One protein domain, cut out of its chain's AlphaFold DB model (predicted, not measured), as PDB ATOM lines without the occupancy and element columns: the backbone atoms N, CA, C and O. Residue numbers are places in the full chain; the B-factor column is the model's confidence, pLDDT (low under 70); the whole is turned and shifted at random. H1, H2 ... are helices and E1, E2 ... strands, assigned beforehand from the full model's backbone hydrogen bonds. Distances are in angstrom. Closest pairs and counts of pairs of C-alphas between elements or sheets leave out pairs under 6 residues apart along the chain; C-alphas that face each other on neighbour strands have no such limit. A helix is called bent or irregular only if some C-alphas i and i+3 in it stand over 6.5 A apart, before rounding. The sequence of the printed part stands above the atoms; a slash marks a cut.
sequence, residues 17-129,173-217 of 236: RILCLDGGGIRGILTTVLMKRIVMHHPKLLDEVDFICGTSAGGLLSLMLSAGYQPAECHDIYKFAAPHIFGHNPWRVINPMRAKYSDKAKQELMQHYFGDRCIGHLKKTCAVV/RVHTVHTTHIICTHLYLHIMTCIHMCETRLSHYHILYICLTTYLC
ATOM      1  N   ARG A  17       7.768   1.234 -10.743       92.31
ATOM      2  CA  ARG A  17       6.719   2.154 -10.294       92.31
ATOM      3  C   ARG A  17       5.902   1.588  -9.146       92.31
ATOM      4  O   ARG A  17       5.296   0.523  -9.264       92.31
ATOM      5  N   ILE A  18       5.846   2.347  -8.058       93.69
ATOM      6  CA  ILE A  18       5.158   1.977  -6.824       93.69
ATOM      7  C   ILE A  18       3.983   2.926  -6.590       93.69
ATOM      8  O   ILE A  18       4.170   4.139  -6.532       93.69
ATOM      9  N   LEU A  19       2.782   2.371  -6.413       94.88
ATOM     10  CA  LEU A  19       1.595   3.102  -5.976       94.88
ATOM     11  C   LEU A  19       1.344   2.834  -4.490       94.88
ATOM     12  O   LEU A  19       1.035   1.706  -4.108       94.88
ATOM     13  N   CYS A  20       1.431   3.874  -3.666       93.56
ATOM     14  CA  CYS A  20       1.187   3.784  -2.230       93.56
ATOM     15  C   CYS A  20      -0.162   4.415  -1.870       93.56
ATOM     16  O   CYS A  20      -0.412   5.583  -2.179       93.56
ATOM     17  N   LEU A  21      -1.010   3.650  -1.184       91.62
ATOM     18  CA  LEU A  21      -2.368   4.037  -0.814       91.62
ATOM     19  C   LEU A  21      -2.520   4.069   0.705       91.62
ATOM     20  O   LEU A  21      -2.472   3.035   1.379       91.62
ATOM     21  N   ASP A  22      -2.736   5.262   1.244       86.62
ATOM     22  CA  ASP A  22      -2.866   5.447   2.683       86.62
ATOM     23  C   ASP A  22      -4.207   4.929   3.249       86.62
ATOM     24  O   ASP A  22      -5.188   4.686   2.535       86.62
ATOM     25  N   GLY A  23      -4.240   4.742   4.568       79.75
ATOM     26  CA  GLY A  23      -5.440   4.418   5.327       79.75
ATOM     27  C   GLY A  23      -6.428   5.584   5.431       79.75
ATOM     28  O   GLY A  23      -6.269   6.646   4.840       79.75
ATOM     29  N   GLY A  24      -7.505   5.383   6.198       77.50
ATOM     30  CA  GLY A  24      -8.511   6.442   6.384       77.50
ATOM     31  C   GLY A  24      -9.887   5.995   6.874       77.50
ATOM     32  O   GLY A  24     -10.770   6.837   7.058       77.50
ATOM     33  N   GLY A  25     -10.103   4.691   7.095       80.56
ATOM     34  CA  GLY A  25     -11.412   4.155   7.483       80.56
ATOM     35  C   GLY A  25     -12.482   4.548   6.463       80.56
ATOM     36  O   GLY A  25     -12.239   4.487   5.263       80.56
ATOM     37  N   ILE A  26     -13.641   5.030   6.910       81.81
ATOM     38  CA  ILE A  26     -14.715   5.499   6.015       81.81
ATOM     39  C   ILE A  26     -14.237   6.523   4.967       81.81
ATOM     40  O   ILE A  26     -14.699   6.505   3.828       81.81
ATOM     41  N   ARG A  27     -13.247   7.361   5.306       83.25
ATOM     42  CA  ARG A  27     -12.707   8.399   4.411       83.25
ATOM     43  C   ARG A  27     -11.865   7.845   3.268       83.25
ATOM     44  O   ARG A  27     -11.608   8.582   2.325       83.25
ATOM     45  N   GLY A  28     -11.527   6.553   3.286       84.44
ATOM     46  CA  GLY A  28     -10.936   5.864   2.135       84.44
ATOM     47  C   GLY A  28     -11.771   5.993   0.857       84.44
ATOM     48  O   GLY A  28     -11.222   5.912  -0.240       84.44
ATOM     49  N   ILE A  29     -13.069   6.312   0.971       88.50
ATOM     50  CA  ILE A  29     -13.901   6.687  -0.178       88.50
ATOM     51  C   ILE A  29     -13.294   7.854  -0.976       88.50
ATOM     52  O   ILE A  29     -13.346   7.836  -2.203       88.50
ATOM     53  N   LEU A  30     -12.637   8.818  -0.326       89.00
ATOM     54  CA  LEU A  30     -11.964   9.926  -1.002       89.00
ATOM     55  C   LEU A  30     -10.776   9.434  -1.839       89.00
ATOM     56  O   LEU A  30     -10.648   9.837  -2.993       89.00
ATOM     57  N   THR A  31      -9.981   8.494  -1.314       89.69
ATOM     58  CA  THR A  31      -8.902   7.835  -2.069       89.69
ATOM     59  C   THR A  31      -9.455   7.124  -3.302       89.69
ATOM     60  O   THR A  31      -8.873   7.235  -4.376       89.69
ATOM     61  N   THR A  32     -10.611   6.453  -3.200       92.94
ATOM     62  CA  THR A  32     -11.232   5.796  -4.369       92.94
ATOM     63  C   THR A  32     -11.703   6.794  -5.433       92.94
ATOM     64  O   THR A  32     -11.492   6.563  -6.623       92.94
ATOM     65  N   VAL A  33     -12.276   7.938  -5.030       93.31
ATOM     66  CA  VAL A  33     -12.679   9.011  -5.957       93.31
ATOM     67  C   VAL A  33     -11.462   9.611  -6.650       93.31
ATOM     68  O   VAL A  33     -11.483   9.825  -7.862       93.31
ATOM     69  N   LEU A  34     -10.399   9.869  -5.891       93.06
ATOM     70  CA  LEU A  34      -9.158  10.403  -6.428       93.06
ATOM     71  C   LEU A  34      -8.524   9.422  -7.416       93.06
ATOM     72  O   LEU A  34      -8.215   9.816  -8.532       93.06
ATOM     73  N   MET A  35      -8.423   8.140  -7.056       94.19
ATOM     74  CA  MET A  35      -7.902   7.096  -7.940       94.19
ATOM     75  C   MET A  35      -8.709   7.003  -9.242       94.19
ATOM     76  O   MET A  35      -8.129   6.941 -10.326       94.19
ATOM     77  N   LYS A  36     -10.045   7.071  -9.151       94.56
ATOM     78  CA  LYS A  36     -10.939   7.133 -10.316       94.56
ATOM     79  C   LYS A  36     -10.624   8.341 -11.199       94.56
ATOM     80  O   LYS A  36     -10.480   8.179 -12.404       94.56
ATOM     81  N   ARG A  37     -10.480   9.539 -10.622       94.69
ATOM     82  CA  ARG A  37     -10.139  10.766 -11.369       94.69
ATOM     83  C   ARG A  37      -8.765  10.700 -12.017       94.69
ATOM     84  O   ARG A  37      -8.647  11.020 -13.194       94.69
ATOM     85  N   ILE A  38      -7.758  10.242 -11.282       92.88
ATOM     86  CA  ILE A  38      -6.399  10.109 -11.800       92.88
ATOM     87  C   ILE A  38      -6.392   9.171 -13.008       92.88
ATOM     88  O   ILE A  38      -5.849   9.543 -14.037       92.88
ATOM     89  N   VAL A  39      -7.036   8.002 -12.933       94.00
ATOM     90  CA  VAL A  39      -7.064   7.056 -14.064       94.00
ATOM     91  C   VAL A  39      -7.906   7.564 -15.232       94.00
ATOM     92  O   VAL A  39      -7.561   7.292 -16.374       94.00
ATOM     93  N   MET A  40      -8.952   8.361 -14.995       93.81
ATOM     94  CA  MET A  40      -9.665   9.025 -16.099       93.81
ATOM     95  C   MET A  40      -8.750   9.972 -16.892       93.81
ATOM     96  O   MET A  40      -8.841  10.010 -18.116       93.81
ATOM     97  N   HIS A  41      -7.861  10.711 -16.220       94.88
ATOM     98  CA  HIS A  41      -6.892  11.596 -16.881       94.88
ATOM     99  C   HIS A  41      -5.621  10.868 -17.353       94.88
ATOM    100  O   HIS A  41      -4.986  11.296 -18.314       94.88
ATOM    101  N   HIS A  42      -5.276   9.747 -16.717       93.44
ATOM    102  CA  HIS A  42      -4.104   8.922 -17.010       93.44
ATOM    103  C   HIS A  42      -4.500   7.436 -17.131       93.44
ATOM    104  O   HIS A  42      -4.193   6.643 -16.236       93.44
ATOM    105  N   PRO A  43      -5.150   7.019 -18.236       93.38
ATOM    106  CA  PRO A  43      -5.713   5.669 -18.367       93.38
ATOM    107  C   PRO A  43      -4.691   4.537 -18.244       93.38
ATOM    108  O   PRO A  43      -5.019   3.460 -17.761       93.38
ATOM    109  N   LYS A  44      -3.436   4.797 -18.632       92.06
ATOM    110  CA  LYS A  44      -2.333   3.824 -18.590       92.06
ATOM    111  C   LYS A  44      -1.631   3.738 -17.234       92.06
ATOM    112  O   LYS A  44      -0.743   2.907 -17.068       92.06
ATOM    113  N   LEU A  45      -2.005   4.570 -16.255       92.12
ATOM    114  CA  LEU A  45      -1.284   4.656 -14.982       92.12
ATOM    115  C   LEU A  45      -1.163   3.288 -14.297       92.12
ATOM    116  O   LEU A  45      -0.077   2.916 -13.870       92.12
ATOM    117  N   LEU A  46      -2.262   2.534 -14.202       93.94
ATOM    118  CA  LEU A  46      -2.261   1.228 -13.532       93.94
ATOM    119  C   LEU A  46      -1.506   0.149 -14.319       93.94
ATOM    120  O   LEU A  46      -0.960  -0.776 -13.714       93.94
ATOM    121  N   ASP A  47      -1.440   0.269 -15.645       92.38
ATOM    122  CA  ASP A  47      -0.661  -0.643 -16.483       92.38
ATOM    123  C   ASP A  47       0.833  -0.458 -16.220       92.38
ATOM    124  O   ASP A  47       1.563  -1.441 -16.102       92.38
ATOM    125  N   GLU A  48       1.251   0.793 -16.025       92.19
ATOM    126  CA  GLU A  48       2.632   1.189 -15.755       92.19
ATOM    127  C   GLU A  48       3.063   0.945 -14.298       92.19
ATOM    128  O   GLU A  48       4.259   0.921 -14.024       92.19
ATOM    129  N   VAL A  49       2.129   0.763 -13.357       93.69
ATOM    130  CA  VAL A  49       2.446   0.445 -11.954       93.69
ATOM    131  C   VAL A  49       2.873  -1.016 -11.815       93.69
ATOM    132  O   VAL A  49       2.148  -1.935 -12.209       93.69
ATOM    133  N   ASP A  50       4.031  -1.231 -11.197       92.06
ATOM    134  CA  ASP A  50       4.626  -2.554 -10.996       92.06
ATOM    135  C   ASP A  50       4.275  -3.138  -9.619       92.06
ATOM    136  O   ASP A  50       4.141  -4.355  -9.465       92.06
ATOM    137  N   PHE A  51       4.078  -2.264  -8.627       93.31
ATOM    138  CA  PHE A  51       3.791  -2.641  -7.247       93.31
ATOM    139  C   PHE A  51       2.773  -1.708  -6.594       93.31
ATOM    140  O   PHE A  51       2.889  -0.488  -6.689       93.31
ATOM    141  N   ILE A  52       1.795  -2.276  -5.889       95.25
ATOM    142  CA  ILE A  52       0.782  -1.509  -5.154       95.25
ATOM    143  C   ILE A  52       0.875  -1.844  -3.670       95.25
ATOM    144  O   ILE A  52       0.775  -3.004  -3.275       95.25
ATOM    145  N   CYS A  53       1.012  -0.847  -2.807       93.00
ATOM    146  CA  CYS A  53       0.974  -1.070  -1.369       93.00
ATOM    147  C   CYS A  53      -0.040  -0.177  -0.673       93.00
ATOM    148  O   CYS A  53      -0.432   0.873  -1.180       93.00
ATOM    149  N   GLY A  54      -0.500  -0.615   0.495       89.75
ATOM    150  CA  GLY A  54      -1.386   0.220   1.284       89.75
ATOM    151  C   GLY A  54      -1.656  -0.262   2.695       89.75
ATOM    152  O   GLY A  54      -1.363  -1.399   3.073       89.75
ATOM    153  N   THR A  55      -2.261   0.640   3.459       86.06
ATOM    154  CA  THR A  55      -2.589   0.458   4.875       86.06
ATOM    155  C   THR A  55      -4.094   0.570   5.066       86.06
ATOM    156  O   THR A  55      -4.725   1.471   4.520       86.06
ATOM    157  N   SER A  56      -4.708  -0.311   5.862       85.31
ATOM    158  CA  SER A  56      -6.141  -0.224   6.197       85.31
ATOM    159  C   SER A  56      -7.040  -0.099   4.949       85.31
ATOM    160  O   SER A  56      -7.006  -0.977   4.087       85.31
ATOM    161  N   ALA A  57      -7.828   0.973   4.824       86.19
ATOM    162  CA  ALA A  57      -8.645   1.267   3.644       86.19
ATOM    163  C   ALA A  57      -7.837   1.265   2.329       86.19
ATOM    164  O   ALA A  57      -8.286   0.684   1.341       86.19
ATOM    165  N   GLY A  58      -6.632   1.844   2.327       88.88
ATOM    166  CA  GLY A  58      -5.708   1.786   1.193       88.88
ATOM    167  C   GLY A  58      -5.169   0.380   0.936       88.88
ATOM    168  O   GLY A  58      -4.921   0.012  -0.206       88.88
ATOM    169  N   GLY A  59      -5.085  -0.453   1.975       89.12
ATOM    170  CA  GLY A  59      -4.791  -1.880   1.858       89.12
ATOM    171  C   GLY A  59      -5.888  -2.661   1.133       89.12
ATOM    172  O   GLY A  59      -5.596  -3.430   0.221       89.12
ATOM    173  N   LEU A  60      -7.157  -2.419   1.481       89.88
ATOM    174  CA  LEU A  60      -8.303  -2.973   0.749       89.88
ATOM    175  C   LEU A  60      -8.295  -2.509  -0.717       89.88
ATOM    176  O   LEU A  60      -8.454  -3.331  -1.618       89.88
ATOM    177  N   LEU A  61      -8.063  -1.217  -0.966       92.69
ATOM    178  CA  LEU A  61      -7.970  -0.683  -2.327       92.69
ATOM    179  C   LEU A  61      -6.804  -1.306  -3.112       92.69
ATOM    180  O   LEU A  61      -6.996  -1.696  -4.260       92.69
ATOM    181  N   SER A  62      -5.637  -1.474  -2.483       94.06
ATOM    182  CA  SER A  62      -4.476  -2.151  -3.074       94.06
ATOM    183  C   SER A  62      -4.805  -3.582  -3.508       94.06
ATOM    184  O   SER A  62      -4.481  -3.978  -4.630       94.06
ATOM    185  N   LEU A  63      -5.525  -4.341  -2.674       93.31
ATOM    186  CA  LEU A  63      -5.943  -5.708  -2.996       93.31
ATOM    187  C   LEU A  63      -6.965  -5.752  -4.134       93.31
ATOM    188  O   LEU A  63      -6.861  -6.621  -4.998       93.31
ATOM    189  N   MET A  64      -7.923  -4.821  -4.173       94.38
ATOM    190  CA  MET A  64      -8.891  -4.738  -5.273       94.38
ATOM    191  C   MET A  64      -8.199  -4.404  -6.603       94.38
ATOM    192  O   MET A  64      -8.373  -5.122  -7.588       94.38
ATOM    193  N   LEU A  65      -7.348  -3.374  -6.630       95.88
ATOM    194  CA  LEU A  65      -6.605  -3.004  -7.839       95.88
ATOM    195  C   LEU A  65      -5.691  -4.149  -8.300       95.88
ATOM    196  O   LEU A  65      -5.664  -4.496  -9.478       95.88
ATOM    197  N   SER A  66      -5.021  -4.821  -7.361       95.19
ATOM    198  CA  SER A  66      -4.164  -5.973  -7.662       95.19
ATOM    199  C   SER A  66      -4.943  -7.204  -8.123       95.19
ATOM    200  O   SER A  66      -4.439  -7.995  -8.920       95.19
ATOM    201  N   ALA A  67      -6.196  -7.358  -7.690       94.19
ATOM    202  CA  ALA A  67      -7.129  -8.362  -8.201       94.19
ATOM    203  C   ALA A  67      -7.642  -8.042  -9.618       94.19
ATOM    204  O   ALA A  67      -8.214  -8.926 -10.267       94.19
ATOM    205  N   GLY A  68      -7.392  -6.826 -10.111       94.38
ATOM    206  CA  GLY A  68      -7.763  -6.360 -11.441       94.38
ATOM    207  C   GLY A  68      -9.098  -5.628 -11.512       94.38
ATOM    208  O   GLY A  68      -9.622  -5.518 -12.616       94.38
ATOM    209  N   TYR A  69      -9.644  -5.174 -10.380       95.50
ATOM    210  CA  TYR A  69     -10.799  -4.278 -10.370       95.50
ATOM    211  C   TYR A  69     -10.395  -2.889 -10.868       95.50
ATOM    212  O   TYR A  69      -9.327  -2.374 -10.526       95.50
ATOM    213  N   GLN A  70     -11.267  -2.266 -11.651       95.62
ATOM    214  CA  GLN A  70     -11.098  -0.901 -12.119       95.62
ATOM    215  C   GLN A  70     -11.347   0.098 -10.981       95.62
ATOM    216  O   GLN A  70     -12.192  -0.143 -10.118       95.62
ATOM    217  N   PRO A  71     -10.699   1.279 -10.981       95.31
ATOM    218  CA  PRO A  71     -10.920   2.305  -9.958       95.31
ATOM    219  C   PRO A  71     -12.387   2.701  -9.748       95.31
ATOM    220  O   PRO A  71     -12.781   3.027  -8.629       95.31
ATOM    221  N   ALA A  72     -13.198   2.671 -10.811       95.25
ATOM    222  CA  ALA A  72     -14.634   2.919 -10.721       95.25
ATOM    223  C   ALA A  72     -15.359   1.812  -9.938       95.25
ATOM    224  O   ALA A  72     -16.103   2.125  -9.013       95.25
ATOM    225  N   GLU A  73     -15.066   0.542 -10.227       96.31
ATOM    226  CA  GLU A  73     -15.612  -0.605  -9.489       96.31
ATOM    227  C   GLU A  73     -15.172  -0.561  -8.023       96.31
ATOM    228  O   GLU A  73     -15.995  -0.696  -7.123       96.31
ATOM    229  N   CYS A  74     -13.893  -0.274  -7.766       94.81
ATOM    230  CA  CYS A  74     -13.368  -0.089  -6.416       94.81
ATOM    231  C   CYS A  74     -14.140   0.990  -5.642       94.81
ATOM    232  O   CYS A  74     -14.428   0.808  -4.461       94.81
ATOM    233  N   HIS A  75     -14.473   2.113  -6.289       94.88
ATOM    234  CA  HIS A  75     -15.268   3.178  -5.681       94.88
ATOM    235  C   HIS A  75     -16.685   2.714  -5.339       94.88
ATOM    236  O   HIS A  75     -17.143   2.936  -4.218       94.88
ATOM    237  N   ASP A  76     -17.360   2.051  -6.276       95.19
ATOM    238  CA  ASP A  76     -18.742   1.605  -6.096       95.19
ATOM    239  C   ASP A  76     -18.840   0.518  -5.016       95.19
ATOM    240  O   ASP A  76     -19.685   0.605  -4.119       95.19
ATOM    241  N   ILE A  77     -17.897  -0.430  -5.013       92.06
ATOM    242  CA  ILE A  77     -17.740  -1.438  -3.958       92.06
ATOM    243  C   ILE A  77     -17.526  -0.760  -2.606       92.06
ATOM    244  O   ILE A  77     -18.200  -1.100  -1.634       92.06
ATOM    245  N   TYR A  78     -16.619   0.220  -2.520       90.56
ATOM    246  CA  TYR A  78     -16.338   0.913  -1.263       90.56
ATOM    247  C   TYR A  78     -17.555   1.690  -0.760       90.56
ATOM    248  O   TYR A  78     -17.876   1.637   0.426       90.56
ATOM    249  N   LYS A  79     -18.256   2.387  -1.658       90.88
ATOM    250  CA  LYS A  79     -19.475   3.143  -1.356       90.88
ATOM    251  C   LYS A  79     -20.587   2.231  -0.836       90.88
ATOM    252  O   LYS A  79     -21.274   2.606   0.110       90.88
ATOM    253  N   PHE A  80     -20.735   1.039  -1.409       90.44
ATOM    254  CA  PHE A  80     -21.688   0.033  -0.944       90.44
ATOM    255  C   PHE A  80     -21.269  -0.599   0.393       90.44
ATOM    256  O   PHE A  80     -22.081  -0.734   1.309       90.44
ATOM    257  N   ALA A  81     -19.997  -0.967   0.536       85.56
ATOM    258  CA  ALA A  81     -19.462  -1.625   1.724       85.56
ATOM    259  C   ALA A  81     -19.430  -0.692   2.946       85.56
ATOM    260  O   ALA A  81     -19.682  -1.127   4.068       85.56
ATOM    261  N   ALA A  82     -19.153   0.594   2.737       83.25
ATOM    262  CA  ALA A  82     -19.023   1.615   3.770       83.25
ATOM    263  C   ALA A  82     -20.151   1.617   4.826       83.25
ATOM    264  O   ALA A  82     -19.833   1.457   6.004       83.25
ATOM    265  N   PRO A  83     -21.445   1.760   4.480       82.75
ATOM    266  CA  PRO A  83     -22.526   1.763   5.470       82.75
ATOM    267  C   PRO A  83     -22.697   0.416   6.189       82.75
ATOM    268  O   PRO A  83     -23.074   0.397   7.356       82.75
ATOM    269  N   HIS A  84     -22.378  -0.704   5.536       81.88
ATOM    270  CA  HIS A  84     -22.459  -2.040   6.138       81.88
ATOM    271  C   HIS A  84     -21.308  -2.303   7.118       81.88
ATOM    272  O   HIS A  84     -21.488  -2.949   8.148       81.88
ATOM    273  N   ILE A  85     -20.121  -1.778   6.812       77.19
ATOM    274  CA  ILE A  85     -18.913  -1.928   7.626       77.19
ATOM    275  C   ILE A  85     -18.894  -0.928   8.785       77.19
ATOM    276  O   ILE A  85     -18.533  -1.289   9.903       77.19
ATOM    277  N   PHE A  86     -19.254   0.328   8.521       75.56
ATOM    278  CA  PHE A  86     -19.192   1.429   9.485       75.56
ATOM    279  C   PHE A  86     -20.558   1.773  10.098       75.56
ATOM    280  O   PHE A  86     -20.688   2.790  10.784       75.56
ATOM    281  N   GLY A  87     -21.563   0.925   9.868       70.50
ATOM    282  CA  GLY A  87     -22.894   1.047  10.449       70.50
ATOM    283  C   GLY A  87     -22.871   1.014  11.977       70.50
ATOM    284  O   GLY A  87     -21.972   0.449  12.608       70.50
ATOM    285  N   HIS A  88     -23.868   1.654  12.586       65.75
ATOM    286  CA  HIS A  88     -23.970   1.756  14.036       65.75
ATOM    287  C   HIS A  88     -24.218   0.376  14.663       65.75
ATOM    288  O   HIS A  88     -25.139  -0.332  14.263       65.75
ATOM    289  N   ASN A  89     -23.429  -0.001  15.674       65.25
ATOM    290  CA  ASN A  89     -23.686  -1.199  16.471       65.25
ATOM    291  C   ASN A  89     -24.606  -0.837  17.657       65.25
ATOM    292  O   ASN A  89     -24.116  -0.247  18.627       65.25
ATOM    293  N   PRO A  90     -25.915  -1.165  17.624       61.34
ATOM    294  CA  PRO A  90     -26.865  -0.760  18.666       61.34
ATOM    295  C   PRO A  90     -26.491  -1.315  20.049       61.34
ATOM    296  O   PRO A  90     -26.733  -0.676  21.069       61.34
ATOM    297  N   TRP A  91     -25.783  -2.449  20.095       58.84
ATOM    298  CA  TRP A  91     -25.337  -3.087  21.335       58.84
ATOM    299  C   TRP A  91     -24.236  -2.321  22.078       58.84
ATOM    300  O   TRP A  91     -23.942  -2.657  23.226       58.84
ATOM    301  N   ARG A  92     -23.628  -1.291  21.472       59.56
ATOM    302  CA  ARG A  92     -22.657  -0.428  22.166       59.56
ATOM    303  C   ARG A  92     -23.278   0.521  23.178       59.56
ATOM    304  O   ARG A  92     -22.563   0.961  24.070       59.56
ATOM    305  N   VAL A  93     -24.577   0.800  23.068       61.50
ATOM    306  CA  VAL A  93     -25.313   1.544  24.103       61.50
ATOM    307  C   VAL A  93     -25.358   0.731  25.404       61.50
ATOM    308  O   VAL A  93     -25.315   1.297  26.488       61.50
ATOM    309  N   ILE A  94     -25.372  -0.602  25.290       64.81
ATOM    310  CA  ILE A  94     -25.478  -1.536  26.417       64.81
ATOM    311  C   ILE A  94     -24.092  -1.971  26.922       64.81
ATOM    312  O   ILE A  94     -23.913  -2.192  28.116       64.81
ATOM    313  N   ASN A  95     -23.090  -2.093  26.041       64.00
ATOM    314  CA  ASN A  95     -21.720  -2.425  26.436       64.00
ATOM    315  C   ASN A  95     -20.682  -1.576  25.672       64.00
ATOM    316  O   ASN A  95     -20.353  -1.894  24.521       64.00
ATOM    317  N   PRO A  96     -20.112  -0.531  26.301       63.69
ATOM    318  CA  PRO A  96     -19.171   0.375  25.649       63.69
ATOM    319  C   PRO A  96     -17.803  -0.259  25.356       63.69
ATOM    320  O   PRO A  96     -17.086   0.280  24.511       63.69
ATOM    321  N   MET A  97     -17.470  -1.401  25.982       61.78
ATOM    322  CA  MET A  97     -16.235  -2.163  25.739       61.78
ATOM    323  C   MET A  97     -16.298  -3.033  24.473       61.78
ATOM    324  O   MET A  97     -15.286  -3.602  24.065       61.78
ATOM    325  N   ARG A  98     -17.464  -3.154  23.822       59.41
ATOM    326  CA  ARG A  98     -17.573  -3.854  22.534       59.41
ATOM    327  C   ARG A  98     -17.000  -3.023  21.386       59.41
ATOM    328  O   ARG A  98     -17.119  -1.797  21.357       59.41
ATOM    329  N   ALA A  99     -16.460  -3.723  20.387       60.28
ATOM    330  CA  ALA A  99     -16.004  -3.118  19.143       60.28
ATOM    331  C   ALA A  99     -17.119  -2.292  18.475       60.28
ATOM    332  O   ALA A  99     -18.296  -2.668  18.457       60.28
ATOM    333  N   LYS A 100     -16.730  -1.141  17.908       59.28
ATOM    334  CA  LYS A 100     -17.647  -0.200  17.245       59.28
ATOM    335  C   LYS A 100     -18.324  -0.791  16.012       59.28
ATOM    336  O   LYS A 100     -19.454  -0.415  15.723       59.28
ATOM    337  N   TYR A 101     -17.661  -1.729  15.347       63.62
ATOM    338  CA  TYR A 101     -18.093  -2.310  14.083       63.62
ATOM    339  C   TYR A 101     -18.090  -3.835  14.176       63.62
ATOM    340  O   TYR A 101     -17.287  -4.406  14.911       63.62
ATOM    341  N   SER A 102     -19.000  -4.479  13.448       66.00
ATOM    342  CA  SER A 102     -19.081  -5.938  13.371       66.00
ATOM    343  C   SER A 102     -18.079  -6.483  12.356       66.00
ATOM    344  O   SER A 102     -18.037  -6.026  11.212       66.00
ATOM    345  N   ASP A 103     -17.326  -7.509  12.746       70.44
ATOM    346  CA  ASP A 103     -16.401  -8.202  11.841       70.44
ATOM    347  C   ASP A 103     -17.154  -9.051  10.805       70.44
ATOM    348  O   ASP A 103     -16.652  -9.269   9.703       70.44
ATOM    349  N   LYS A 104     -18.389  -9.477  11.113       76.50
ATOM    350  CA  LYS A 104     -19.199 -10.354  10.254       76.50
ATOM    351  C   LYS A 104     -19.496  -9.717   8.895       76.50
ATOM    352  O   LYS A 104     -19.214 -10.328   7.871       76.50
ATOM    353  N   ALA A 105     -19.975  -8.471   8.883       79.06
ATOM    354  CA  ALA A 105     -20.295  -7.761   7.642       79.06
ATOM    355  C   ALA A 105     -19.054  -7.597   6.750       79.06
ATOM    356  O   ALA A 105     -19.114  -7.801   5.540       79.06
ATOM    357  N   LYS A 106     -17.897  -7.293   7.353       77.69
ATOM    358  CA  LYS A 106     -16.622  -7.229   6.629       77.69
ATOM    359  C   LYS A 106     -16.257  -8.589   6.039       77.69
ATOM    360  O   LYS A 106     -15.920  -8.652   4.864       77.69
ATOM    361  N   GLN A 107     -16.317  -9.663   6.828       82.00
ATOM    362  CA  GLN A 107     -15.977 -11.011   6.363       82.00
ATOM    363  C   GLN A 107     -16.872 -11.466   5.205       82.00
ATOM    364  O   GLN A 107     -16.354 -11.993   4.225       82.00
ATOM    365  N   GLU A 108     -18.180 -11.217   5.284       85.81
ATOM    366  CA  GLU A 108     -19.142 -11.544   4.225       85.81
ATOM    367  C   GLU A 108     -18.859 -10.757   2.940       85.81
ATOM    368  O   GLU A 108     -18.797 -11.346   1.862       85.81
ATOM    369  N   LEU A 109     -18.591  -9.451   3.046       85.94
ATOM    370  CA  LEU A 109     -18.216  -8.623   1.895       85.94
ATOM    371  C   LEU A 109     -16.900  -9.093   1.269       85.94
ATOM    372  O   LEU A 109     -16.805  -9.227   0.051       85.94
ATOM    373  N   MET A 110     -15.886  -9.396   2.083       88.12
ATOM    374  CA  MET A 110     -14.613  -9.901   1.570       88.12
ATOM    375  C   MET A 110     -14.761 -11.284   0.928       88.12
ATOM    376  O   MET A 110     -14.136 -11.547  -0.095       88.12
ATOM    377  N   GLN A 111     -15.602 -12.158   1.486       89.50
ATOM    378  CA  GLN A 111     -15.941 -13.442   0.874       89.50
ATOM    379  C   GLN A 111     -16.661 -13.246  -0.464       89.50
ATOM    380  O   GLN A 111     -16.360 -13.961  -1.413       89.50
ATOM    381  N   HIS A 112     -17.574 -12.281  -0.562       90.75
ATOM    382  CA  HIS A 112     -18.306 -11.998  -1.793       90.75
ATOM    383  C   HIS A 112     -17.380 -11.510  -2.920       90.75
ATOM    384  O   HIS A 112     -17.421 -12.054  -4.019       90.75
ATOM    385  N   TYR A 113     -16.504 -10.536  -2.644       90.44
ATOM    386  CA  TYR A 113     -15.656  -9.920  -3.677       90.44
ATOM    387  C   TYR A 113     -14.356 -10.676  -3.979       90.44
ATOM    388  O   TYR A 113     -13.831 -10.579  -5.090       90.44
ATOM    389  N   PHE A 114     -13.804 -11.414  -3.013       90.75
ATOM    390  CA  PHE A 114     -12.532 -12.126  -3.193       90.75
ATOM    391  C   PHE A 114     -12.665 -13.650  -3.175       90.75
ATOM    392  O   PHE A 114     -11.750 -14.336  -3.637       90.75
ATOM    393  N   GLY A 115     -13.770 -14.200  -2.665       90.94
ATOM    394  CA  GLY A 115     -13.948 -15.642  -2.511       90.94
ATOM    395  C   GLY A 115     -12.796 -16.280  -1.734       90.94
ATOM    396  O   GLY A 115     -12.292 -15.731  -0.752       90.94
ATOM    397  N   ASP A 116     -12.332 -17.430  -2.215       90.94
ATOM    398  CA  ASP A 116     -11.149 -18.115  -1.686       90.94
ATOM    399  C   ASP A 116      -9.867 -17.816  -2.480       90.94
ATOM    400  O   ASP A 116      -8.906 -18.580  -2.417       90.94
ATOM    401  N   ARG A 117      -9.821 -16.696  -3.217       91.19
ATOM    402  CA  ARG A 117      -8.624 -16.293  -3.965       91.19
ATOM    403  C   ARG A 117      -7.444 -16.083  -3.013       91.19
ATOM    404  O   ARG A 117      -7.554 -15.356  -2.020       91.19
ATOM    405  N   CYS A 118      -6.307 -16.680  -3.353       90.56
ATOM    406  CA  CYS A 118      -5.040 -16.465  -2.663       90.56
ATOM    407  C   CYS A 118      -4.301 -15.245  -3.229       90.56
ATOM    408  O   CYS A 118      -4.464 -14.904  -4.404       90.56
ATOM    409  N   ILE A 119      -3.481 -14.585  -2.410       88.62
ATOM    410  CA  ILE A 119      -2.735 -13.378  -2.802       88.62
ATOM    411  C   ILE A 119      -1.761 -13.658  -3.963       88.62
ATOM    412  O   ILE A 119      -1.562 -12.804  -4.827       88.62
ATOM    413  N   GLY A 120      -1.228 -14.883  -4.059       88.19
ATOM    414  CA  GLY A 120      -0.382 -15.325  -5.170       88.19
ATOM    415  C   GLY A 120      -1.086 -15.329  -6.531       88.19
ATOM    416  O   GLY A 120      -0.425 -15.247  -7.560       88.19
ATOM    417  N   HIS A 121      -2.424 -15.356  -6.557       91.50
ATOM    418  CA  HIS A 121      -3.227 -15.323  -7.785       91.50
ATOM    419  C   HIS A 121      -3.658 -13.905  -8.199       91.50
ATOM    420  O   HIS A 121      -4.482 -13.745  -9.101       91.50
ATOM    421  N   LEU A 122      -3.157 -12.861  -7.530       92.25
ATOM    422  CA  LEU A 122      -3.405 -11.477  -7.932       92.25
ATOM    423  C   LEU A 122      -2.586 -11.112  -9.181       92.25
ATOM    424  O   LEU A 122      -1.478 -11.605  -9.399       92.25
ATOM    425  N   LYS A 123      -3.150 -10.235 -10.018       92.56
ATOM    426  CA  LYS A 123      -2.570  -9.851 -11.313       92.56
ATOM    427  C   LYS A 123      -1.298  -9.023 -11.120       92.56
ATOM    428  O   LYS A 123      -0.261  -9.334 -11.712       92.56
ATOM    429  N   LYS A 124      -1.375  -7.999 -10.263       92.62
ATOM    430  CA  LYS A 124      -0.258  -7.111  -9.908       92.62
ATOM    431  C   LYS A 124       0.384  -7.534  -8.586       92.62
ATOM    432  O   LYS A 124      -0.250  -8.190  -7.753       92.62
ATOM    433  N   THR A 125       1.650  -7.169  -8.417       93.56
ATOM    434  CA  THR A 125       2.365  -7.383  -7.160       93.56
ATOM    435  C   THR A 125       1.889  -6.363  -6.132       93.56
ATOM    436  O   THR A 125       1.739  -5.182  -6.450       93.56
ATOM    437  N   CYS A 126       1.645  -6.800  -4.902       93.38
ATOM    438  CA  CYS A 126       1.187  -5.923  -3.843       93.38
ATOM    439  C   CYS A 126       1.677  -6.320  -2.464       93.38
ATOM    440  O   CYS A 126       1.916  -7.496  -2.200       93.38
ATOM    441  N   ALA A 127       1.711  -5.334  -1.571       90.19
ATOM    442  CA  ALA A 127       1.870  -5.558  -0.145       90.19
ATOM    443  C   ALA A 127       0.812  -4.815   0.668       90.19
ATOM    444  O   ALA A 127       0.486  -3.657   0.399       90.19
ATOM    445  N   VAL A 128       0.317  -5.464   1.713       88.19
ATOM    446  CA  VAL A 128      -0.590  -4.838   2.671       88.19
ATOM    447  C   VAL A 128      -0.048  -5.006   4.072       88.19
ATOM    448  O   VAL A 128       0.340  -6.102   4.475       88.19
ATOM    449  N   VAL A 129      -0.040  -3.911   4.824       84.00
ATOM    450  CA  VAL A 129       0.436  -3.912   6.204       84.00
ATOM    451  C   VAL A 129      -0.710  -4.173   7.179       84.00
ATOM    452  O   VAL A 129      -1.824  -3.664   7.026       84.00
ATOM    453  N   ARG A 173      -9.365 -12.637   1.496       81.06
ATOM    454  CA  ARG A 173     -10.460 -12.298   2.421       81.06
ATOM    455  C   ARG A 173     -10.056 -12.242   3.896       81.06
ATOM    456  O   ARG A 173     -10.554 -11.395   4.628       81.06
ATOM    457  N   VAL A 174      -9.155 -13.123   4.334       74.62
ATOM    458  CA  VAL A 174      -8.733 -13.214   5.743       74.62
ATOM    459  C   VAL A 174      -7.828 -12.034   6.083       74.62
ATOM    460  O   VAL A 174      -7.986 -11.379   7.109       74.62
ATOM    461  N   HIS A 175      -6.915 -11.702   5.179       69.81
ATOM    462  CA  HIS A 175      -5.891 -10.694   5.426       69.81
ATOM    463  C   HIS A 175      -6.432  -9.275   5.255       69.81
ATOM    464  O   HIS A 175      -6.078  -8.391   6.029       69.81
ATOM    465  N   THR A 176      -7.385  -9.072   4.342       66.19
ATOM    466  CA  THR A 176      -8.099  -7.791   4.191       66.19
ATOM    467  C   THR A 176      -8.852  -7.389   5.461       66.19
ATOM    468  O   THR A 176      -8.937  -6.215   5.822       66.19
ATOM    469  N   VAL A 177      -9.394  -8.377   6.173       65.81
ATOM    470  CA  VAL A 177     -10.003  -8.182   7.488       65.81
ATOM    471  C   VAL A 177      -8.906  -7.705   8.446       65.81
ATOM    472  O   VAL A 177      -8.959  -6.568   8.899       65.81
ATOM    473  N   HIS A 178      -7.824  -8.452   8.655       66.00
ATOM    474  CA  HIS A 178      -6.772  -8.056   9.607       66.00
ATOM    475  C   HIS A 178      -6.145  -6.665   9.382       66.00
ATOM    476  O   HIS A 178      -5.822  -5.983  10.352       66.00
ATOM    477  N   THR A 179      -6.016  -6.205   8.137       63.72
ATOM    478  CA  THR A 179      -5.417  -4.896   7.812       63.72
ATOM    479  C   THR A 179      -6.357  -3.724   8.131       63.72
ATOM    480  O   THR A 179      -5.910  -2.623   8.445       63.72
ATOM    481  N   THR A 180      -7.674  -3.956   8.113       59.28
ATOM    482  CA  THR A 180      -8.722  -2.936   8.308       59.28
ATOM    483  C   THR A 180      -9.272  -2.871   9.740       59.28
ATOM    484  O   THR A 180     -10.144  -2.046  10.023       59.28
ATOM    485  N   HIS A 181      -8.813  -3.737  10.653       55.03
ATOM    486  CA  HIS A 181      -9.422  -3.900  11.987       55.03
ATOM    487  C   HIS A 181      -8.891  -2.966  13.075       55.03
ATOM    488  O   HIS A 181      -9.472  -2.917  14.154       55.03
ATOM    489  N   ILE A 182      -7.854  -2.175  12.807       49.91
ATOM    490  CA  ILE A 182      -7.201  -1.389  13.857       49.91
ATOM    491  C   ILE A 182      -7.363   0.099  13.562       49.91
ATOM    492  O   ILE A 182      -6.482   0.755  13.019       49.91
ATOM    493  N   ILE A 183      -8.528   0.631  13.926       48.03
ATOM    494  CA  ILE A 183      -8.657   2.041  14.300       48.03
ATOM    495  C   ILE A 183      -9.309   2.040  15.678       48.03
ATOM    496  O   ILE A 183     -10.529   1.911  15.812       48.03
ATOM    497  N   CYS A 184      -8.467   2.125  16.704       31.94
ATOM    498  CA  CYS A 184      -8.916   2.464  18.042       31.94
ATOM    499  C   CYS A 184      -9.293   3.951  18.063       31.94
ATOM    500  O   CYS A 184      -8.623   4.787  17.465       31.94
ATOM    501  N   THR A 185     -10.353   4.248  18.805       36.00
ATOM    502  CA  THR A 185     -10.810   5.572  19.251       36.00
ATOM    503  C   THR A 185     -11.454   6.545  18.253       36.00
ATOM    504  O   THR A 185     -11.001   6.817  17.147       36.00
ATOM    505  N   HIS A 186     -12.590   7.058  18.733       38.22
ATOM    506  CA  HIS A 186     -13.341   8.205  18.248       38.22
ATOM    507  C   HIS A 186     -12.563   9.501  18.465       38.22
ATOM    508  O   HIS A 186     -12.002   9.687  19.537       38.22
ATOM    509  N   LEU A 187     -12.698  10.442  17.532       27.59
ATOM    510  CA  LEU A 187     -12.743  11.864  17.860       27.59
ATOM    511  C   LEU A 187     -13.569  12.565  16.768       27.59
ATOM    512  O   LEU A 187     -13.156  12.634  15.612       27.59
ATOM    513  N   TYR A 188     -14.786  12.993  17.114       31.03
ATOM    514  CA  TYR A 188     -15.550  13.938  16.298       31.03
ATOM    515  C   TYR A 188     -14.961  15.319  16.585       31.03
ATOM    516  O   TYR A 188     -15.245  15.912  17.618       31.03
ATOM    517  N   LEU A 189     -14.096  15.791  15.695       28.36
ATOM    518  CA  LEU A 189     -13.600  17.164  15.669       28.36
ATOM    519  C   LEU A 189     -13.830  17.736  14.277       28.36
ATOM    520  O   LEU A 189     -14.029  16.986  13.319       28.36
ATOM    521  N   HIS A 190     -13.790  19.062  14.165       30.50
ATOM    522  CA  HIS A 190     -13.643  19.728  12.878       30.50
ATOM    523  C   HIS A 190     -12.366  19.206  12.211       30.50
ATOM    524  O   HIS A 190     -11.249  19.559  12.579       30.50
ATOM    525  N   ILE A 191     -12.550  18.277  11.277       39.69
ATOM    526  CA  ILE A 191     -11.472  17.587  10.588       39.69
ATOM    527  C   ILE A 191     -11.294  18.253   9.231       39.69
ATOM    528  O   ILE A 191     -12.140  18.121   8.344       39.69
ATOM    529  N   MET A 192     -10.156  18.916   9.050       41.47
ATOM    530  CA  MET A 192      -9.682  19.287   7.725       41.47
ATOM    531  C   MET A 192      -8.953  18.066   7.149       41.47
ATOM    532  O   MET A 192      -7.940  17.615   7.691       41.47
ATOM    533  N   THR A 193      -9.520  17.458   6.102       48.84
ATOM    534  CA  THR A 193      -8.865  16.356   5.380       48.84
ATOM    535  C   THR A 193      -8.116  16.948   4.197       48.84
ATOM    536  O   THR A 193      -8.744  17.465   3.275       48.84
ATOM    537  N   CYS A 194      -6.789  16.863   4.223       52.91
ATOM    538  CA  CYS A 194      -5.941  17.298   3.121       52.91
ATOM    539  C   CYS A 194      -5.521  16.084   2.296       52.91
ATOM    540  O   CYS A 194      -5.077  15.068   2.835       52.91
ATOM    541  N   ILE A 195      -5.650  16.204   0.979       64.06
ATOM    542  CA  ILE A 195      -5.101  15.234   0.038       64.06
ATOM    543  C   ILE A 195      -3.671  15.672  -0.257       64.06
ATOM    544  O   ILE A 195      -3.470  16.765  -0.781       64.06
ATOM    545  N   HIS A 196      -2.697  14.815   0.037       69.50
ATOM    546  CA  HIS A 196      -1.331  15.010  -0.433       69.50
ATOM    547  C   HIS A 196      -1.020  13.951  -1.483       69.50
ATOM    548  O   HIS A 196      -1.106  12.752  -1.214       69.50
ATOM    549  N   MET A 197      -0.656  14.405  -2.675       72.88
ATOM    550  CA  MET A 197      -0.041  13.566  -3.693       72.88
ATOM    551  C   MET A 197       1.438  13.925  -3.745       72.88
ATOM    552  O   MET A 197       1.776  15.084  -3.971       72.88
ATOM    553  N   CYS A 198       2.301  12.948  -3.492       76.50
ATOM    554  CA  CYS A 198       3.746  13.128  -3.553       76.50
ATOM    555  C   CYS A 198       4.326  12.178  -4.598       76.50
ATOM    556  O   CYS A 198       4.048  10.979  -4.579       76.50
ATOM    557  N   GLU A 199       5.125  12.726  -5.505       79.69
ATOM    558  CA  GLU A 199       5.905  11.966  -6.473       79.69
ATOM    559  C   GLU A 199       7.362  11.963  -6.008       79.69
ATOM    560  O   GLU A 199       7.961  13.018  -5.811       79.69
ATOM    561  N   THR A 200       7.941  10.783  -5.793       76.38
ATOM    562  CA  THR A 200       9.353  10.637  -5.420       76.38
ATOM    563  C   THR A 200      10.074   9.808  -6.470       76.38
ATOM    564  O   THR A 200       9.672   8.684  -6.772       76.38
ATOM    565  N   ARG A 201      11.164  10.354  -7.015       77.12
ATOM    566  CA  ARG A 201      12.030   9.666  -7.976       77.12
ATOM    567  C   ARG A 201      13.366   9.347  -7.314       77.12
ATOM    568  O   ARG A 201      14.110  10.247  -6.944       77.12
ATOM    569  N   LEU A 202      13.650   8.060  -7.173       73.81
ATOM    570  CA  LEU A 202      14.968   7.514  -6.852       73.81
ATOM    571  C   LEU A 202      15.538   6.878  -8.127       73.81
ATOM    572  O   LEU A 202      14.782   6.566  -9.043       73.81
ATOM    573  N   SER A 203      16.848   6.649  -8.187       73.06
ATOM    574  CA  SER A 203      17.586   6.255  -9.405       73.06
ATOM    575  C   SER A 203      16.878   5.204 -10.275       73.06
ATOM    576  O   SER A 203      16.822   5.349 -11.492       73.06
ATOM    577  N   HIS A 204      16.287   4.182  -9.646       77.69
ATOM    578  CA  HIS A 204      15.553   3.107 -10.322       77.69
ATOM    579  C   HIS A 204      14.081   2.988  -9.901       77.69
ATOM    580  O   HIS A 204      13.376   2.127 -10.424       77.69
ATOM    581  N   TYR A 205      13.598   3.836  -8.988       75.75
ATOM    582  CA  TYR A 205      12.249   3.739  -8.428       75.75
ATOM    583  C   TYR A 205      11.474   5.027  -8.621       75.75
ATOM    584  O   TYR A 205      11.971   6.122  -8.368       75.75
ATOM    585  N   HIS A 206      10.214   4.887  -8.997       83.12
ATOM    586  CA  HIS A 206       9.296   6.001  -9.100       83.12
ATOM    587  C   HIS A 206       8.072   5.718  -8.230       83.12
ATOM    588  O   HIS A 206       7.302   4.799  -8.491       83.12
ATOM    589  N   ILE A 207       7.921   6.488  -7.158       81.88
ATOM    590  CA  ILE A 207       6.910   6.269  -6.126       81.88
ATOM    591  C   ILE A 207       5.854   7.361  -6.239       81.88
ATOM    592  O   ILE A 207       6.164   8.541  -6.077       81.88
ATOM    593  N   LEU A 208       4.607   6.959  -6.474       82.56
ATOM    594  CA  LEU A 208       3.439   7.821  -6.378       82.56
ATOM    595  C   LEU A 208       2.721   7.530  -5.057       82.56
ATOM    596  O   LEU A 208       2.133   6.461  -4.870       82.56
ATOM    597  N   TYR A 209       2.770   8.490  -4.140       81.62
ATOM    598  CA  TYR A 209       2.163   8.396  -2.818       81.62
ATOM    599  C   TYR A 209       0.862   9.194  -2.764       81.62
ATOM    600  O   TYR A 209       0.871  10.409  -2.965       81.62
ATOM    601  N   ILE A 210      -0.253   8.518  -2.474       79.94
ATOM    602  CA  ILE A 210      -1.558   9.144  -2.249       79.94
ATOM    603  C   ILE A 210      -1.885   9.066  -0.755       79.94
ATOM    604  O   ILE A 210      -2.250   8.008  -0.236       79.94
ATOM    605  N   CYS A 211      -1.774  10.208  -0.082       76.31
ATOM    606  CA  CYS A 211      -1.997  10.364   1.349       76.31
ATOM    607  C   CYS A 211      -3.299  11.103   1.641       76.31
ATOM    608  O   CYS A 211      -3.575  12.147   1.039       76.31
ATOM    609  N   LEU A 212      -4.041  10.628   2.640       65.00
ATOM    610  CA  LEU A 212      -5.135  11.381   3.243       65.00
ATOM    611  C   LEU A 212      -4.724  11.823   4.643       65.00
ATOM    612  O   LEU A 212      -5.039  11.176   5.646       65.00
ATOM    613  N   THR A 213      -4.054  12.970   4.726       57.69
ATOM    614  CA  THR A 213      -3.650  13.510   6.021       57.69
ATOM    615  C   THR A 213      -4.853  14.135   6.709       57.69
ATOM    616  O   THR A 213      -5.557  14.990   6.170       57.69
ATOM    617  N   THR A 214      -5.081  13.695   7.940       53.41
ATOM    618  CA  THR A 214      -6.090  14.267   8.825       53.41
ATOM    619  C   THR A 214      -5.410  15.246   9.752       53.41
ATOM    620  O   THR A 214      -4.633  14.815  10.599       53.41
ATOM    621  N   TYR A 215      -5.712  16.534   9.629       46.84
ATOM    622  CA  TYR A 215      -5.291  17.490  10.644       46.84
ATOM    623  C   TYR A 215      -6.334  17.536  11.755       46.84
ATOM    624  O   TYR A 215      -7.535  17.651  11.499       46.84
ATOM    625  N   LEU A 216      -5.861  17.414  12.994       39.62
ATOM    626  CA  LEU A 216      -6.678  17.612  14.177       39.62
ATOM    627  C   LEU A 216      -6.644  19.098  14.543       39.62
ATOM    628  O   LEU A 216      -5.695  19.556  15.173       39.62
ATOM    629  N   CYS A 217      -7.664  19.862  14.156       35.66
ATOM    630  CA  CYS A 217      -7.861  21.196  14.720       35.66
ATOM    631  C   CYS A 217      -8.484  21.037  16.112       35.66
ATOM    632  O   CYS A 217      -9.700  20.911  16.244       35.66
TER     633      CYS A 217
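What this domain is: This is residues 17 to 129 and 173 to 217 of the 236 residues of the protein "PNPLA domain-containing protein" of archaeon (UniProt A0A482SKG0). One twisted five-stranded sheet has helices H1, H3 and H6 over one face and no named helix over the other, in two layers; H4 and H5 pack on those helices from outside, away from the sheet. The long hairpin E4-E5 makes one side of the sheet, and the loop of residues 86 to 102 reaches far from the middle. The printed part has 158 residues, with six named helices and five named strands in the order E1 H1 H2 E2 H3 H4 H5 E3 H6 E4 E5. The mixed sheet runs E3 E2 E1 E5 E4, with E4 alone antiparallel to its neighbour; the class is mixed, helices and strands. The whole is compact, with a radius of gyration of the C-alphas of 16.2 A and spans of 55 by 42 by 25 A.

How they stand to each other: E3 (residues 125 to 129) is an edge strand, parallel to E2 (51 to 55), with N 52 and O 125 3.0 A apart. E2 is parallel to E1 (17 to 21), with N 53 and O 19 2.9 A apart. E1 is parallel to E5 (205 to 216), with N 208 and O 18 2.9 A apart. E5 forms an antiparallel hairpin with the other edge strand, E4 (191 to 202), with N 207 and O 200 2.8 A apart. H3 (57 to 67) is over E2 and only just over E3, with 3 C-alphas falling on E3, at a height over the sheet of 7.3 A, along the strands at 18 degrees to E2 on the local plane. On the same face, H1 (25 to 41) is over E5 at 8.7 A, slantwise to the strands. H2 (45 to 48) only grazes the sheet. E1, H1, H2 and E2 form a strand-helix-strand unit, two parallel neighbour strands joined through helices, with a right-handed crossover; E2, H3, H4 (71 to 85), H5 (103 to 114) and E3 form another. H4 touches H1 at a shallow tilt of 12 degrees, opposite ways, closest at C-alphas 36 and 71, 4.8 A. H5 forms a helical hairpin with H4, closest at C-alphas 85 and 106, 5.9 A. H6 (173 to 180) is on the sheet and touches H5, closest at C-alphas 110 and 173, 4.9 A. Every O i to N i+4 pair is within hydrogen-bond range in H3 and H5, against 10 of 13 in H1, 9 of 11 in H4 and 3 of 4 in H6; H2 is too short for one.

Where its parts are: E1 begins at C-alpha 17, (6.719, 2.154, -10.294), and E5 ends at C-alpha 216, (-6.678, 17.612, 14.177). E4 is 33.2 A long, E5 32.6 A, H1 25.9 A and H4 19.8 A. H4 is irregular, but only just: C-alphas 80 and 83 are 6.7 A apart.

The domain as a whole: The C-alphas farthest apart, those of Ile 94 and Ser 203, are 56.6 A apart. Residues 130 to 172 are not printed, and C-alphas 129 and 173 across the cut are 14.3 A apart. The link from H4 to H5 is long. The mean pLDDT of the printed part is 78.6; residues 88 to 102, 175 to 196 and 212 to 217 are under 70.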